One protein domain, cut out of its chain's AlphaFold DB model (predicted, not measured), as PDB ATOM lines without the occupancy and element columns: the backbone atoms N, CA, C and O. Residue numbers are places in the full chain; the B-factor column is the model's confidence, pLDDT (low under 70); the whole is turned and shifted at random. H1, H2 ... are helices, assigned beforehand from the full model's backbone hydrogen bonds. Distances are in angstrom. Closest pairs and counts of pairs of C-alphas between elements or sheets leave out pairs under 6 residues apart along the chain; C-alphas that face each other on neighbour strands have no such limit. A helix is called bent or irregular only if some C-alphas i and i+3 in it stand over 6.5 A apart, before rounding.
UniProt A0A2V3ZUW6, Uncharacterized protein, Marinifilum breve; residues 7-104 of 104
ATOM      1  N   LYS A   7     -53.096  26.469  12.187       68.25
ATOM      2  CA  LYS A   7     -51.867  26.731  12.946       68.25
ATOM      3  C   LYS A   7     -51.836  25.967  14.275       68.25
ATOM      4  O   LYS A   7     -50.841  25.320  14.572       68.25
ATOM      5  N   ASP A   8     -52.943  25.973  15.021       72.56
ATOM      6  CA  ASP A   8     -53.034  25.272  16.311       72.56
ATOM      7  C   ASP A   8     -52.863  23.757  16.148       72.56
ATOM      8  O   ASP A   8     -52.258  23.096  16.989       72.56
ATOM      9  N   LEU A   9     -53.377  23.202  15.044       74.44
ATOM     10  CA  LEU A   9     -53.238  21.780  14.741       74.44
ATOM     11  C   LEU A   9     -51.764  21.388  14.560       74.44
ATOM     12  O   LEU A   9     -51.326  20.362  15.070       74.44
ATOM     13  N   HIS A  10     -51.004  22.235  13.867       78.81
ATOM     14  CA  HIS A  10     -49.593  22.021  13.574       78.81
ATOM     15  C   HIS A  10     -48.720  22.115  14.836       78.81
ATOM     16  O   HIS A  10     -47.851  21.271  15.057       78.81
ATOM     17  N   ASP A  11     -49.003  23.083  15.712       82.19
ATOM     18  CA  ASP A  11     -48.296  23.250  16.986       82.19
ATOM     19  C   ASP A  11     -48.554  22.070  17.943       82.19
ATOM     20  O   ASP A  11     -47.636  21.599  18.621       82.19
ATOM     21  N   ILE A  12     -49.780  21.529  17.956       84.31
ATOM     22  CA  ILE A  12     -50.117  20.320  18.725       84.31
ATOM     23  C   ILE A  12     -49.345  19.112  18.195       84.31
ATOM     24  O   ILE A  12     -48.801  18.355  18.998       84.31
ATOM     25  N   THR A  13     -49.257  18.936  16.873       86.06
ATOM     26  CA  THR A  13     -48.492  17.831  16.277       86.06
ATOM     27  C   THR A  13     -47.022  17.893  16.680       86.06
ATOM     28  O   THR A  13     -46.481  16.894  17.146       86.06
ATOM     29  N   TYR A  14     -46.384  19.062  16.600       87.12
ATOM     30  CA  TYR A  14     -44.988  19.193  17.027       87.12
ATOM     31  C   TYR A  14     -44.781  18.912  18.511       87.12
ATOM     32  O   TYR A  14     -43.821  18.236  18.881       87.12
ATOM     33  N   ALA A  15     -45.675  19.407  19.365       86.94
ATOM     34  CA  ALA A  15     -45.593  19.148  20.794       86.94
ATOM     35  C   ALA A  15     -45.805  17.660  21.119       86.94
ATOM     36  O   ALA A  15     -45.124  17.129  21.992       86.94
ATOM     37  N   GLN A  16     -46.688  16.963  20.397       88.56
ATOM     38  CA  GLN A  16     -46.861  15.514  20.532       88.56
ATOM     39  C   GLN A  16     -45.589  14.756  20.150       88.56
ATOM     40  O   GLN A  16     -45.107  13.965  20.958       88.56
ATOM     41  N   THR A  17     -45.001  15.060  18.990       90.00
ATOM     42  CA  THR A  17     -43.740  14.443  18.552       90.00
ATOM     43  C   THR A  17     -42.605  14.712  19.542       90.00
ATOM     44  O   THR A  17     -41.841  13.815  19.880       90.00
ATOM     45  N   ALA A  18     -42.507  15.925  20.092       90.38
ATOM     46  CA  ALA A  18     -41.497  16.235  21.103       90.38
ATOM     47  C   ALA A  18     -41.683  15.436  22.408       90.38
ATOM     48  O   ALA A  18     -40.705  15.150  23.100       90.38
ATOM     49  N   LEU A  19     -42.920  15.076  22.763       91.62
ATOM     50  CA  LEU A  19     -43.228  14.263  23.942       91.62
ATOM     51  C   LEU A  19     -42.987  12.760  23.721       91.62
ATOM     52  O   LEU A  19     -42.935  12.027  24.709       91.62
ATOM     53  N   GLU A  20     -42.831  12.311  22.473       91.75
ATOM     54  CA  GLU A  20     -42.516  10.919  22.106       91.75
ATOM     55  C   GLU A  20     -41.029  10.587  22.288       91.75
ATOM     56  O   GLU A  20     -40.701   9.480  22.707       91.75
ATOM     57  N   ILE A  21     -40.136  11.563  22.083       91.88
ATOM     58  CA  ILE A  21     -38.671  11.392  22.150       91.88
ATOM     59  C   ILE A  21     -38.186  10.634  23.410       91.88
ATOM     60  O   ILE A  21     -37.345   9.744  23.271       91.88
ATOM     61  N   PRO A  22     -38.683  10.904  24.637       91.75
ATOM     62  CA  PRO A  22     -38.300  10.141  25.828       91.75
ATOM     63  C   PRO A  22     -38.517   8.625  25.724       91.75
ATOM     64  O   PRO A  22     -37.751   7.849  26.294       91.75
ATOM     65  N   VAL A  23     -39.561   8.197  25.010       91.31
ATOM     66  CA  VAL A  23     -39.862   6.776  24.801       91.31
ATOM     67  C   VAL A  23     -38.790   6.149  23.912       91.31
ATOM     68  O   VAL A  23     -38.242   5.104  24.265       91.31
ATOM     69  N   ASP A  24     -38.426   6.819  22.818       90.62
ATOM     70  CA  ASP A  24     -37.380   6.356  21.900       90.62
ATOM     71  C   ASP A  24     -36.017   6.257  22.594       90.62
ATOM     72  O   ASP A  24     -35.306   5.262  22.435       90.62
ATOM     73  N   LEU A  25     -35.667   7.245  23.426       90.12
ATOM     74  CA  LEU A  25     -34.426   7.232  24.210       90.12
ATOM     75  C   LEU A  25     -34.338   6.005  25.130       90.12
ATOM     76  O   LEU A  25     -33.265   5.411  25.254       90.12
ATOM     77  N   LEU A  26     -35.454   5.579  25.730       90.44
ATOM     78  CA  LEU A  26     -35.477   4.368  26.553       90.44
ATOM     79  C   LEU A  26     -35.354   3.090  25.737       90.44
ATOM     80  O   LEU A  26     -34.641   2.183  26.158       90.44
ATOM     81  N   PHE A  27     -35.983   3.011  24.564       89.12
ATOM     82  CA  PHE A  27     -35.787   1.865  23.673       89.12
ATOM     83  C   PHE A  27     -34.329   1.738  23.220       89.12
ATOM     84  O   PHE A  27     -33.789   0.628  23.172       89.12
ATOM     85  N   ILE A  28     -33.667   2.865  22.946       90.31
ATOM     86  CA  ILE A  28     -32.232   2.892  22.652       90.31
ATOM     87  C   ILE A  28     -31.434   2.396  23.866       90.31
ATOM     88  O   ILE A  28     -30.578   1.526  23.703       90.31
ATOM     89  N   SER A  29     -31.749   2.878  25.076       89.75
ATOM     90  CA  SER A  29     -31.096   2.438  26.322       89.75
ATOM     91  C   SER A  29     -31.198   0.923  26.519       89.75
ATOM     92  O   SER A  29     -30.178   0.249  26.641       89.75
ATOM     93  N   VAL A  30     -32.407   0.363  26.403       90.44
ATOM     94  CA  VAL A  30     -32.667  -1.084  26.514       90.44
ATOM     95  C   VAL A  30     -31.856  -1.880  25.493       90.44
ATOM     96  O   VAL A  30     -31.272  -2.913  25.820       90.44
ATOM     97  N   THR A  31     -31.777  -1.392  24.253       88.88
ATOM     98  CA  THR A  31     -30.999  -2.044  23.189       88.88
ATOM     99  C   THR A  31     -29.504  -2.084  23.533       88.88
ATOM    100  O   THR A  31     -28.842  -3.110  23.340       88.88
ATOM    101  N   LEU A  32     -28.965  -0.997  24.092       87.19
ATOM    102  CA  LEU A  32     -27.572  -0.932  24.544       87.19
ATOM    103  C   LEU A  32     -27.323  -1.832  25.761       87.19
ATOM    104  O   LEU A  32     -26.292  -2.500  25.817       87.19
ATOM    105  N   THR A  33     -28.277  -1.923  26.687       88.12
ATOM    106  CA  THR A  33     -28.199  -2.814  27.854       88.12
ATOM    107  C   THR A  33     -28.155  -4.281  27.448       88.12
ATOM    108  O   THR A  33     -27.327  -5.042  27.952       88.12
ATOM    109  N   ILE A  34     -28.988  -4.687  26.488       87.44
ATOM    110  CA  ILE A  34     -28.950  -6.045  25.927       87.44
ATOM    111  C   ILE A  34     -27.596  -6.306  25.256       87.44
ATOM    112  O   ILE A  34     -26.998  -7.362  25.461       87.44
ATOM    113  N   THR A  35     -27.080  -5.338  24.497       85.69
ATOM    114  CA  THR A  35     -25.766  -5.457  23.848       85.69
ATOM    115  C   THR A  35     -24.652  -5.663  24.877       85.69
ATOM    116  O   THR A  35     -23.856  -6.595  24.747       85.69
ATOM    117  N   PHE A  36     -24.636  -4.865  25.947       83.19
ATOM    118  CA  PHE A  36     -23.687  -5.001  27.054       83.19
ATOM    119  C   PHE A  36     -23.751  -6.390  27.708       83.19
ATOM    120  O   PHE A  36     -22.727  -7.056  27.865       83.19
ATOM    121  N   LEU A  37     -24.963  -6.870  27.996       85.75
ATOM    122  CA  LEU A  37     -25.208  -8.197  28.562       85.75
ATOM    123  C   LEU A  37     -24.623  -9.334  27.716       85.75
ATOM    124  O   LEU A  37     -24.117 -10.312  28.264       85.75
ATOM    125  N   THR A  38     -24.677  -9.216  26.386       81.25
ATOM    126  CA  THR A  38     -24.089 -10.226  25.489       81.25
ATOM    127  C   THR A  38     -22.560 -10.191  25.446       81.25
ATOM    128  O   THR A  38     -21.944 -11.207  25.130       81.25
ATOM    129  N   LYS A  39     -21.941  -9.048  25.775       80.44
ATOM    130  CA  LYS A  39     -20.483  -8.853  25.750       80.44
ATOM    131  C   LYS A  39     -19.811  -9.354  27.036       80.44
ATOM    132  O   LYS A  39     -18.760  -9.984  26.955       80.44
ATOM    133  N   GLU A  40     -20.406  -9.117  28.207       71.69
ATOM    134  CA  GLU A  40     -19.840  -9.494  29.515       71.69
ATOM    135  C   GLU A  40     -20.535 -10.711  30.153       71.69
ATOM    136  O   GLU A  40     -21.274 -10.611  31.135       71.69
ATOM    137  N   ALA A  41     -20.237 -11.909  29.640       64.12
ATOM    138  CA  ALA A  41     -20.819 -13.164  30.134       64.12
ATOM    139  C   ALA A  41     -20.520 -13.477  31.620       64.12
ATOM    140  O   ALA A  41     -21.204 -14.300  32.227       64.12
ATOM    141  N   SER A  42     -19.518 -12.836  32.228       68.44
ATOM    142  CA  SER A  42     -19.152 -13.040  33.636       68.44
ATOM    143  C   SER A  42     -20.077 -12.333  34.634       68.44
ATOM    144  O   SER A  42     -20.109 -12.735  35.793       68.44
ATOM    145  N   ASN A  43     -20.843 -11.320  34.209       66.50
ATOM    146  CA  ASN A  43     -21.664 -10.464  35.081       66.50
ATOM    147  C   ASN A  43     -23.136 -10.402  34.632       66.50
ATOM    148  O   ASN A  43     -23.768  -9.346  34.609       66.50
ATOM    149  N   ILE A  44     -23.718 -11.556  34.305       79.06
ATOM    150  CA  ILE A  44     -25.097 -11.648  33.796       79.06
ATOM    151  C   ILE A  44     -26.133 -11.163  34.825       79.06
ATOM    152  O   ILE A  44     -27.073 -10.454  34.472       79.06
ATOM    153  N   THR A  45     -25.980 -11.507  36.109       84.75
ATOM    154  CA  THR A  45     -26.962 -11.163  37.154       84.75
ATOM    155  C   THR A  45     -27.208  -9.654  37.302       84.75
ATOM    156  O   THR A  45     -28.372  -9.255  37.217       84.75
ATOM    157  N   PRO A  46     -26.188  -8.788  37.492       81.69
ATOM    158  CA  PRO A  46     -26.416  -7.346  37.593       81.69
ATOM    159  C   PRO A  46     -26.983  -6.741  36.303       81.69
ATOM    160  O   PRO A  46     -27.848  -5.871  36.377       81.69
ATOM    161  N   GLY A  47     -26.579  -7.231  35.127       84.56
ATOM    162  CA  GLY A  47     -27.135  -6.738  33.867       84.56
ATOM    163  C   GLY A  47     -28.605  -7.128  33.657       84.56
ATOM    164  O   GLY A  47     -29.377  -6.320  33.151       84.56
ATOM    165  N   ILE A  48     -29.042  -8.314  34.106       88.00
ATOM    166  CA  ILE A  48     -30.468  -8.698  34.074       88.00
ATOM    167  C   ILE A  48     -31.291  -7.785  34.989       88.00
ATOM    168  O   ILE A  48     -32.380  -7.357  34.609       88.00
ATOM    169  N   ILE A  49     -30.782  -7.462  36.183       89.56
ATOM    170  CA  ILE A  49     -31.454  -6.533  37.105       89.56
ATOM    171  C   ILE A  49     -31.585  -5.146  36.464       89.56
ATOM    172  O   ILE A  49     -32.657  -4.538  36.533       89.56
ATOM    173  N   LEU A  50     -30.527  -4.666  35.806       88.44
ATOM    174  CA  LEU A  50     -30.550  -3.406  35.065       88.44
ATOM    175  C   LEU A  50     -31.602  -3.435  33.948       88.44
ATOM    176  O   LEU A  50     -32.442  -2.543  33.884       88.44
ATOM    177  N   LEU A  51     -31.628  -4.501  33.142       90.06
ATOM    178  CA  LEU A  51     -32.595  -4.674  32.058       90.06
ATOM    179  C   LEU A  51     -34.046  -4.668  32.565       90.06
ATOM    180  O   LEU A  51     -34.899  -3.986  32.003       90.06
ATOM    181  N   LEU A  52     -34.338  -5.394  33.648       92.00
ATOM    182  CA  LEU A  52     -35.672  -5.396  34.260       92.00
ATOM    183  C   LEU A  52     -36.066  -4.004  34.767       92.00
ATOM    184  O   LEU A  52     -37.219  -3.596  34.624       92.00
ATOM    185  N   THR A  53     -35.107  -3.268  35.328       90.81
ATOM    186  CA  THR A  53     -35.319  -1.894  35.796       90.81
ATOM    187  C   THR A  53     -35.646  -0.965  34.628       90.81
ATOM    188  O   THR A  53     -36.605  -0.202  34.718       90.81
ATOM    189  N   GLU A  54     -34.925  -1.063  33.509       91.06
ATOM    190  CA  GLU A  54     -35.201  -0.266  32.308       91.06
ATOM    191  C   GLU A  54     -36.549  -0.606  31.667       91.06
ATOM    192  O   GLU A  54     -37.251   0.300  31.227       91.06
ATOM    193  N   ILE A  55     -36.962  -1.879  31.663       91.19
ATOM    194  CA  ILE A  55     -38.292  -2.283  31.176       91.19
ATOM    195  C   ILE A  55     -39.397  -1.649  32.027       91.19
ATOM    196  O   ILE A  55     -40.366  -1.107  31.487       91.19
ATOM    197  N   LEU A  56     -39.258  -1.688  33.357       92.38
ATOM    198  CA  LEU A  56     -40.198  -1.019  34.256       92.38
ATOM    199  C   LEU A  56     -40.219   0.489  33.999       92.38
ATOM    200  O   LEU A  56     -41.292   1.089  33.931       92.38
ATOM    201  N   LEU A  57     -39.050   1.096  33.809       92.31
ATOM    202  CA  LEU A  57     -38.941   2.521  33.534       92.31
ATOM    203  C   LEU A  57     -39.597   2.900  32.197       92.31
ATOM    204  O   LEU A  57     -40.364   3.857  32.150       92.31
ATOM    205  N   ALA A  58     -39.384   2.105  31.146       90.25
ATOM    206  CA  ALA A  58     -40.026   2.264  29.843       90.25
ATOM    207  C   ALA A  58     -41.553   2.207  29.956       90.25
ATOM    208  O   ALA A  58     -42.248   3.049  29.383       90.25
ATOM    209  N   PHE A  59     -42.087   1.280  30.756       91.88
ATOM    210  CA  PHE A  59     -43.520   1.210  31.026       91.88
ATOM    211  C   PHE A  59     -44.050   2.505  31.666       91.88
ATOM    212  O   PHE A  59     -45.035   3.074  31.186       91.88
ATOM    213  N   PHE A  60     -43.375   3.023  32.698       92.31
ATOM    214  CA  PHE A  60     -43.763   4.287  33.328       92.31
ATOM    215  C   PHE A  60     -43.629   5.483  32.380       92.31
ATOM    216  O   PHE A  60     -44.517   6.333  32.346       92.31
ATOM    217  N   THR A  61     -42.579   5.532  31.565       92.88
ATOM    218  CA  THR A  61     -42.370   6.596  30.578       92.88
ATOM    219  C   THR A  61     -43.456   6.623  29.512       92.88
ATOM    220  O   THR A  61     -43.949   7.702  29.174       92.88
ATOM    221  N   VAL A  62     -43.909   5.461  29.033       92.62
ATOM    222  CA  VAL A  62     -45.051   5.375  28.107       92.62
ATOM    223  C   VAL A  62     -46.333   5.884  28.767       92.62
ATOM    224  O   VAL A  62     -47.106   6.605  28.135       92.62
ATOM    225  N   ILE A  63     -46.565   5.557  30.042       93.62
ATOM    226  CA  ILE A  63     -47.719   6.064  30.795       93.62
ATOM    227  C   ILE A  63     -47.653   7.592  30.920       93.62
ATOM    228  O   ILE A  63     -48.618   8.276  30.577       93.62
ATOM    229  N   ILE A  64     -46.518   8.138  31.366       93.38
ATOM    230  CA  ILE A  64     -46.314   9.585  31.532       93.38
ATOM    231  C   ILE A  64     -46.488  10.310  30.195       93.38
ATOM    232  O   ILE A  64     -47.151  11.348  30.145       93.38
ATOM    233  N   TRP A  65     -45.952   9.757  29.106       94.06
ATOM    234  CA  TRP A  65     -46.128  10.292  27.757       94.06
ATOM    235  C   TRP A  65     -47.608  10.367  27.369       94.06
ATOM    236  O   TRP A  65     -48.094  11.448  27.031       94.06
ATOM    237  N   ARG A  66     -48.356   9.261  27.503       92.94
ATOM    238  CA  ARG A  66     -49.797   9.224  27.199       92.94
ATOM    239  C   ARG A  66     -50.578  10.266  27.999       92.94
ATOM    240  O   ARG A  66     -51.382  10.997  27.424       92.94
ATOM    241  N   TYR A  67     -50.300  10.386  29.298       92.62
ATOM    242  CA  TYR A  67     -50.920  11.411  30.140       92.62
ATOM    243  C   TYR A  67     -50.529  12.834  29.722       92.62
ATOM    244  O   TYR A  67     -51.376  13.726  29.734       92.62
ATOM    245  N   SER A  68     -49.277  13.064  29.320       91.56
ATOM    246  CA  SER A  68     -48.806  14.375  28.848       91.56
ATOM    247  C   SER A  68     -49.550  14.808  27.586       91.56
ATOM    248  O   SER A  68     -50.060  15.927  27.523       91.56
ATOM    249  N   VAL A  69     -49.694  13.896  26.619       90.81
ATOM    250  CA  VAL A  69     -50.442  14.132  25.376       90.81
ATOM    251  C   VAL A  69     -51.918  14.410  25.662       90.81
ATOM    252  O   VAL A  69     -52.490  15.343  25.100       90.81
ATOM    253  N   GLU A  70     -52.537  13.672  26.583       91.75
ATOM    254  CA  GLU A  70     -53.918  13.938  26.996       91.75
ATOM    255  C   GLU A  70     -54.069  15.349  27.598       91.75
ATOM    256  O   GLU A  70     -55.034  16.062  27.306       91.75
ATOM    257  N   LYS A  71     -53.108  15.801  28.419       91.19
ATOM    258  CA  LYS A  71     -53.122  17.164  28.975       91.19
ATOM    259  C   LYS A  71     -52.885  18.237  27.917       91.19
ATOM    260  O   LYS A  71     -53.536  19.279  27.997       91.19
ATOM    261  N   LEU A  72     -52.041  17.971  26.921       89.88
ATOM    262  CA  LEU A  72     -51.841  18.846  25.766       89.88
ATOM    263  C   LEU A  72     -53.144  19.031  24.973       89.88
ATOM    264  O   LEU A  72     -53.567  20.162  24.749       89.88
ATOM    265  N   ILE A  73     -53.829  17.932  24.634       87.62
ATOM    266  CA  ILE A  73     -55.103  17.952  23.889       87.62
ATOM    267  C   ILE A  73     -56.198  18.685  24.679       87.62
ATOM    268  O   ILE A  73     -57.014  19.407  24.107       87.62
ATOM    269  N   ASN A  74     -56.198  18.544  26.005       88.25
ATOM    270  CA  ASN A  74     -57.113  19.253  26.901       88.25
ATOM    271  C   ASN A  74     -56.695  20.710  27.193       88.25
ATOM    272  O   ASN A  74     -57.336  21.377  28.007       88.25
ATOM    273  N   ASN A  75     -55.654  21.224  26.528       84.44
ATOM    274  CA  ASN A  75     -55.137  22.588  26.657       84.44
ATOM    275  C   ASN A  75     -54.607  22.947  28.063       84.44
ATOM    276  O   ASN A  75     -54.566  24.118  28.442       84.44
ATOM    277  N   ASN A  76     -54.195  21.941  28.840       87.31
ATOM    278  CA  ASN A  76     -53.583  22.093  30.158       87.31
ATOM    279  C   ASN A  76     -52.051  22.054  30.025       87.31
ATOM    280  O   ASN A  76     -51.409  21.035  30.290       87.31
ATOM    281  N   LEU A  77     -51.464  23.177  29.605       87.88
ATOM    282  CA  LEU A  77     -50.047  23.262  29.222       87.88
ATOM    283  C   LEU A  77     -49.073  23.068  30.395       87.88
ATOM    284  O   LEU A  77     -48.043  22.425  30.229       87.88
ATOM    285  N   ILE A  78     -49.403  23.575  31.588       90.56
ATOM    286  CA  ILE A  78     -48.541  23.455  32.778       90.56
ATOM    287  C   ILE A  78     -48.314  21.983  33.171       90.56
ATOM    288  O   ILE A  78     -47.158  21.559  33.211       90.56
ATOM    289  N   PRO A  79     -49.358  21.166  33.430       88.69
ATOM    290  CA  PRO A  79     -49.145  19.760  33.766       88.69
ATOM    291  C   PRO A  79     -48.544  18.965  32.601       88.69
ATOM    292  O   PRO A  79     -47.759  18.058  32.851       88.69
ATOM    293  N   CYS A  80     -48.841  19.323  31.346       90.44
ATOM    294  CA  CYS A  80     -48.171  18.741  30.180       90.44
ATOM    295  C   CYS A  80     -46.651  18.979  30.220       90.44
ATOM    296  O   CYS A  80     -45.877  18.040  30.065       90.44
ATOM    297  N   GLY A  81     -46.220  20.221  30.461       89.19
ATOM    298  CA  GLY A  81     -44.802  20.576  30.529       89.19
ATOM    299  C   GLY A  81     -44.071  19.877  31.676       89.19
ATOM    300  O   GLY A  81     -42.981  19.352  31.474       89.19
ATOM    301  N   LEU A  82     -44.686  19.809  32.862       94.31
ATOM    302  CA  LEU A  82     -44.098  19.129  34.023       94.31
ATOM    303  C   LEU A  82     -43.921  17.624  33.791       94.31
ATOM    304  O   LEU A  82     -42.857  17.081  34.085       94.31
ATOM    305  N   LEU A  83     -44.941  16.960  33.243       93.56
ATOM    306  CA  LEU A  83     -44.866  15.535  32.922       93.56
ATOM    307  C   LEU A  83     -43.866  15.264  31.791       93.56
ATOM    308  O   LEU A  83     -43.092  14.317  31.889       93.56
ATOM    309  N   GLY A  84     -43.821  16.127  30.773       91.62
ATOM    310  CA  GLY A  84     -42.821  16.062  29.711       91.62
ATOM    311  C   GLY A  84     -41.399  16.150  30.263       91.62
ATOM    312  O   GLY A  84     -40.596  15.250  30.032       91.62
ATOM    313  N   LEU A  85     -41.099  17.177  31.066       94.06
ATOM    314  CA  LEU A  85     -39.786  17.345  31.700       94.06
ATOM    315  C   LEU A  85     -39.405  16.150  32.579       94.06
ATOM    316  O   LEU A  85     -38.265  15.688  32.522       94.06
ATOM    317  N   LEU A  86     -40.346  15.629  33.368       94.12
ATOM    318  CA  LEU A  86     -40.125  14.420  34.158       94.12
ATOM    319  C   LEU A  86     -39.738  13.241  33.253       94.12
ATOM    320  O   LEU A  86     -38.768  12.543  33.538       94.12
ATOM    321  N   ASN A  87     -40.446  13.060  32.139       93.81
ATOM    322  CA  ASN A  87     -40.201  11.959  31.214       93.81
ATOM    323  C   ASN A  87     -38.824  12.044  30.539       93.81
ATOM    324  O   ASN A  87     -38.123  11.041  30.399       93.81
ATOM    325  N   TYR A  88     -38.398  13.254  30.173       94.06
ATOM    326  CA  TYR A  88     -37.054  13.502  29.648       94.06
ATOM    327  C   TYR A  88     -35.965  13.136  30.660       94.06
ATOM    328  O   TYR A  88     -35.006  12.453  30.313       94.06
ATOM    329  N   ASN A  89     -36.118  13.531  31.925       92.75
ATOM    330  CA  ASN A  89     -35.131  13.191  32.952       92.75
ATOM    331  C   ASN A  89     -35.059  11.678  33.200       92.75
ATOM    332  O   ASN A  89     -33.963  11.128  33.306       92.75
ATOM    333  N   LEU A  90     -36.214  11.006  33.244       91.06
ATOM    334  CA  LEU A  90     -36.280   9.555  33.418       91.06
ATOM    335  C   LEU A  90     -35.622   8.805  32.255       91.06
ATOM    336  O   LEU A  90     -34.953   7.812  32.492       91.06
ATOM    337  N   SER A  91     -35.758   9.284  31.021       92.25
ATOM    338  CA  SER A  91     -35.200   8.607  29.841       92.25
ATOM    339  C   SER A  91     -33.714   8.884  29.592       92.25
ATOM    340  O   SER A  91     -32.989   7.988  29.162       92.25
ATOM    341  N   ILE A  92     -33.225  10.092  29.889       93.19
ATOM    342  CA  ILE A  92     -31.821  10.474  29.654       93.19
ATOM    343  C   ILE A  92     -30.865   9.762  30.616       93.19
ATOM    344  O   ILE A  92     -29.778   9.345  30.220       93.19
ATOM    345  N   TRP A  93     -31.241   9.637  31.887       90.81
ATOM    346  CA  TRP A  93     -30.362   9.080  32.914       90.81
ATOM    347  C   TRP A  93     -29.897   7.631  32.649       90.81
ATOM    348  O   TRP A  93     -28.683   7.405  32.675       90.81
ATOM    349  N   PRO A  94     -30.784   6.661  32.339       90.12
ATOM    350  CA  PRO A  94     -30.370   5.297  32.004       90.12
ATOM    351  C   PRO A  94     -29.530   5.255  30.726       90.12
ATOM    352  O   PRO A  94     -28.522   4.554  30.697       90.12
ATOM    353  N   LEU A  95     -29.847   6.093  29.731       90.81
ATOM    354  CA  LEU A  95     -29.064   6.186  28.502       90.81
ATOM    355  C   LEU A  95     -27.619   6.634  28.776       90.81
ATOM    356  O   LEU A  95     -26.670   6.023  28.289       90.81
ATOM    357  N   ILE A  96     -27.425   7.682  29.584       92.06
ATOM    358  CA  ILE A  96     -26.081   8.138  29.973       92.06
ATOM    359  C   ILE A  96     -25.350   7.041  30.752       92.06
ATOM    360  O   ILE A  96     -24.169   6.790  30.505       92.06
ATOM    361  N   TYR A  97     -26.044   6.383  31.681       90.06
ATOM    362  CA  TYR A  97     -25.468   5.326  32.502       90.06
ATOM    363  C   TYR A  97     -24.990   4.135  31.661       90.06
ATOM    364  O   TYR A  97     -23.858   3.679  31.839       90.06
ATOM    365  N   ILE A  98     -25.799   3.666  30.705       89.38
ATOM    366  CA  ILE A  98     -25.420   2.529  29.863       89.38
ATOM    367  C   ILE A  98     -24.326   2.891  28.853       89.38
ATOM    368  O   ILE A  98     -23.461   2.060  28.573       89.38
ATOM    369  N   ILE A  99     -24.297   4.132  28.351       88.94
ATOM    370  CA  ILE A  99     -23.186   4.633  27.527       88.94
ATOM    371  C   ILE A  99     -21.882   4.615  28.330       88.94
ATOM    372  O   ILE A  99     -20.875   4.107  27.839       88.94
ATOM    373  N   TYR A 100     -21.904   5.122  29.566       88.25
ATOM    374  CA  TYR A 100     -20.738   5.113  30.449       88.25
ATOM    375  C   TYR A 100     -20.230   3.687  30.697       88.25
ATOM    376  O   TYR A 100     -19.044   3.421  30.508       88.25
ATOM    377  N   LEU A 101     -21.130   2.756  31.027       84.81
ATOM    378  CA  LEU A 101     -20.788   1.345  31.223       84.81
ATOM    379  C   LEU A 101     -20.185   0.687  29.977       84.81
ATOM    380  O   LEU A 101     -19.255  -0.095  30.106       84.81
ATOM    381  N   ASN A 102     -20.683   0.996  28.777       76.56
ATOM    382  CA  ASN A 102     -20.155   0.417  27.535       76.56
ATOM    383  C   ASN A 102     -18.828   1.045  27.075       76.56
ATOM    384  O   ASN A 102     -18.165   0.478  26.204       76.56
ATOM    385  N   SER A 103     -18.478   2.222  27.600       79.56
ATOM    386  CA  SER A 103     -17.231   2.932  27.280       79.56
ATOM    387  C   SER A 103     -16.033   2.526  28.146       79.56
ATOM    388  O   SER A 103     -14.902   2.869  27.798       79.56
ATOM    389  N   LEU A 104     -16.291   1.824  29.253       63.09
ATOM    390  CA  LEU A 104     -15.295   1.186  30.122       63.09
ATOM    391  C   LEU A 104     -14.882  -0.185  29.563       63.09
ATOM    392  O   LEU A 104     -13.707  -0.549  29.788       63.09
TER     393      LEU A 104
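AT A GLANCE: This is residues 7 to 104 of the 104 residues of an uncharacterized protein of Marinifilum breve (UniProt A0A2V3ZUW6). Three long helices lie side by side as a slender up-and-down bundle, in which H1b, H2 and H3 each run against the one before. H1 is bent, but its arms H1a and H1b stand at only 23 degrees, and it runs nearly straight along the rod. The printed part has 98 residues with three named helices, H1, H2 and H3 in that order, and no named strand; the class is all helix. The whole is loose, with a radius of gyration of the C-alphas of 15.9 A and spans of 54 by 20 by 15 A.

IN THESE COORDINATES: H1, residues 7 to 39, was assigned as one helix by its hydrogen bonds, but is bent: C-alphas 19 and 22 are 6.7 A apart. Its arm H1a, residues 7 to 19, begins with C-alpha 7 at (-51.867, 26.731, 12.946) and is 18.7 A long; H1b, residues 22 to 39, is 26.0 A long. H2, residues 41 to 73, is 46.7 A long and irregular, with C-alphas 42 and 45 8.8 A apart, and has a kink of 38 degrees near residue 48. H3, residues 77 to 103, is 38.7 A long and ends with C-alpha 103 at (-17.231, 2.932, 27.280).

HOW THE PARTS SIT: H1b and H2 form a helical hairpin; they touch, closest at the C-alphas of Leu 37 and Gly 47, 5.8 A apart, with a shallow tilt of 8 degrees, opposite ways. H2 and H3, also a helical hairpin, touch closest at the C-alphas of Ser 68 and Cys 80, 4.6 A apart. H1b touches H3, the same way at 17 degrees, closest at the C-alphas of Ser 29 and Leu 95, 4.8 A apart. H1a touches residues 65 to 73 of H2 alone, closest at the C-alphas of Gln 16 and Val 69, 6.2 A apart. Every O i to N i+4 pair is within hydrogen-bond range in H1a and H1b; 26 of 29 are in H2 and 21 of 23 in H3.

THE WHOLE: The two C-alphas farthest apart, those of Lys 7 and Ser 42, are 55.5 A apart. The printed part has no cut, and both links are tight. Residues 7, 41 to 43 and 104 have pLDDT under 70.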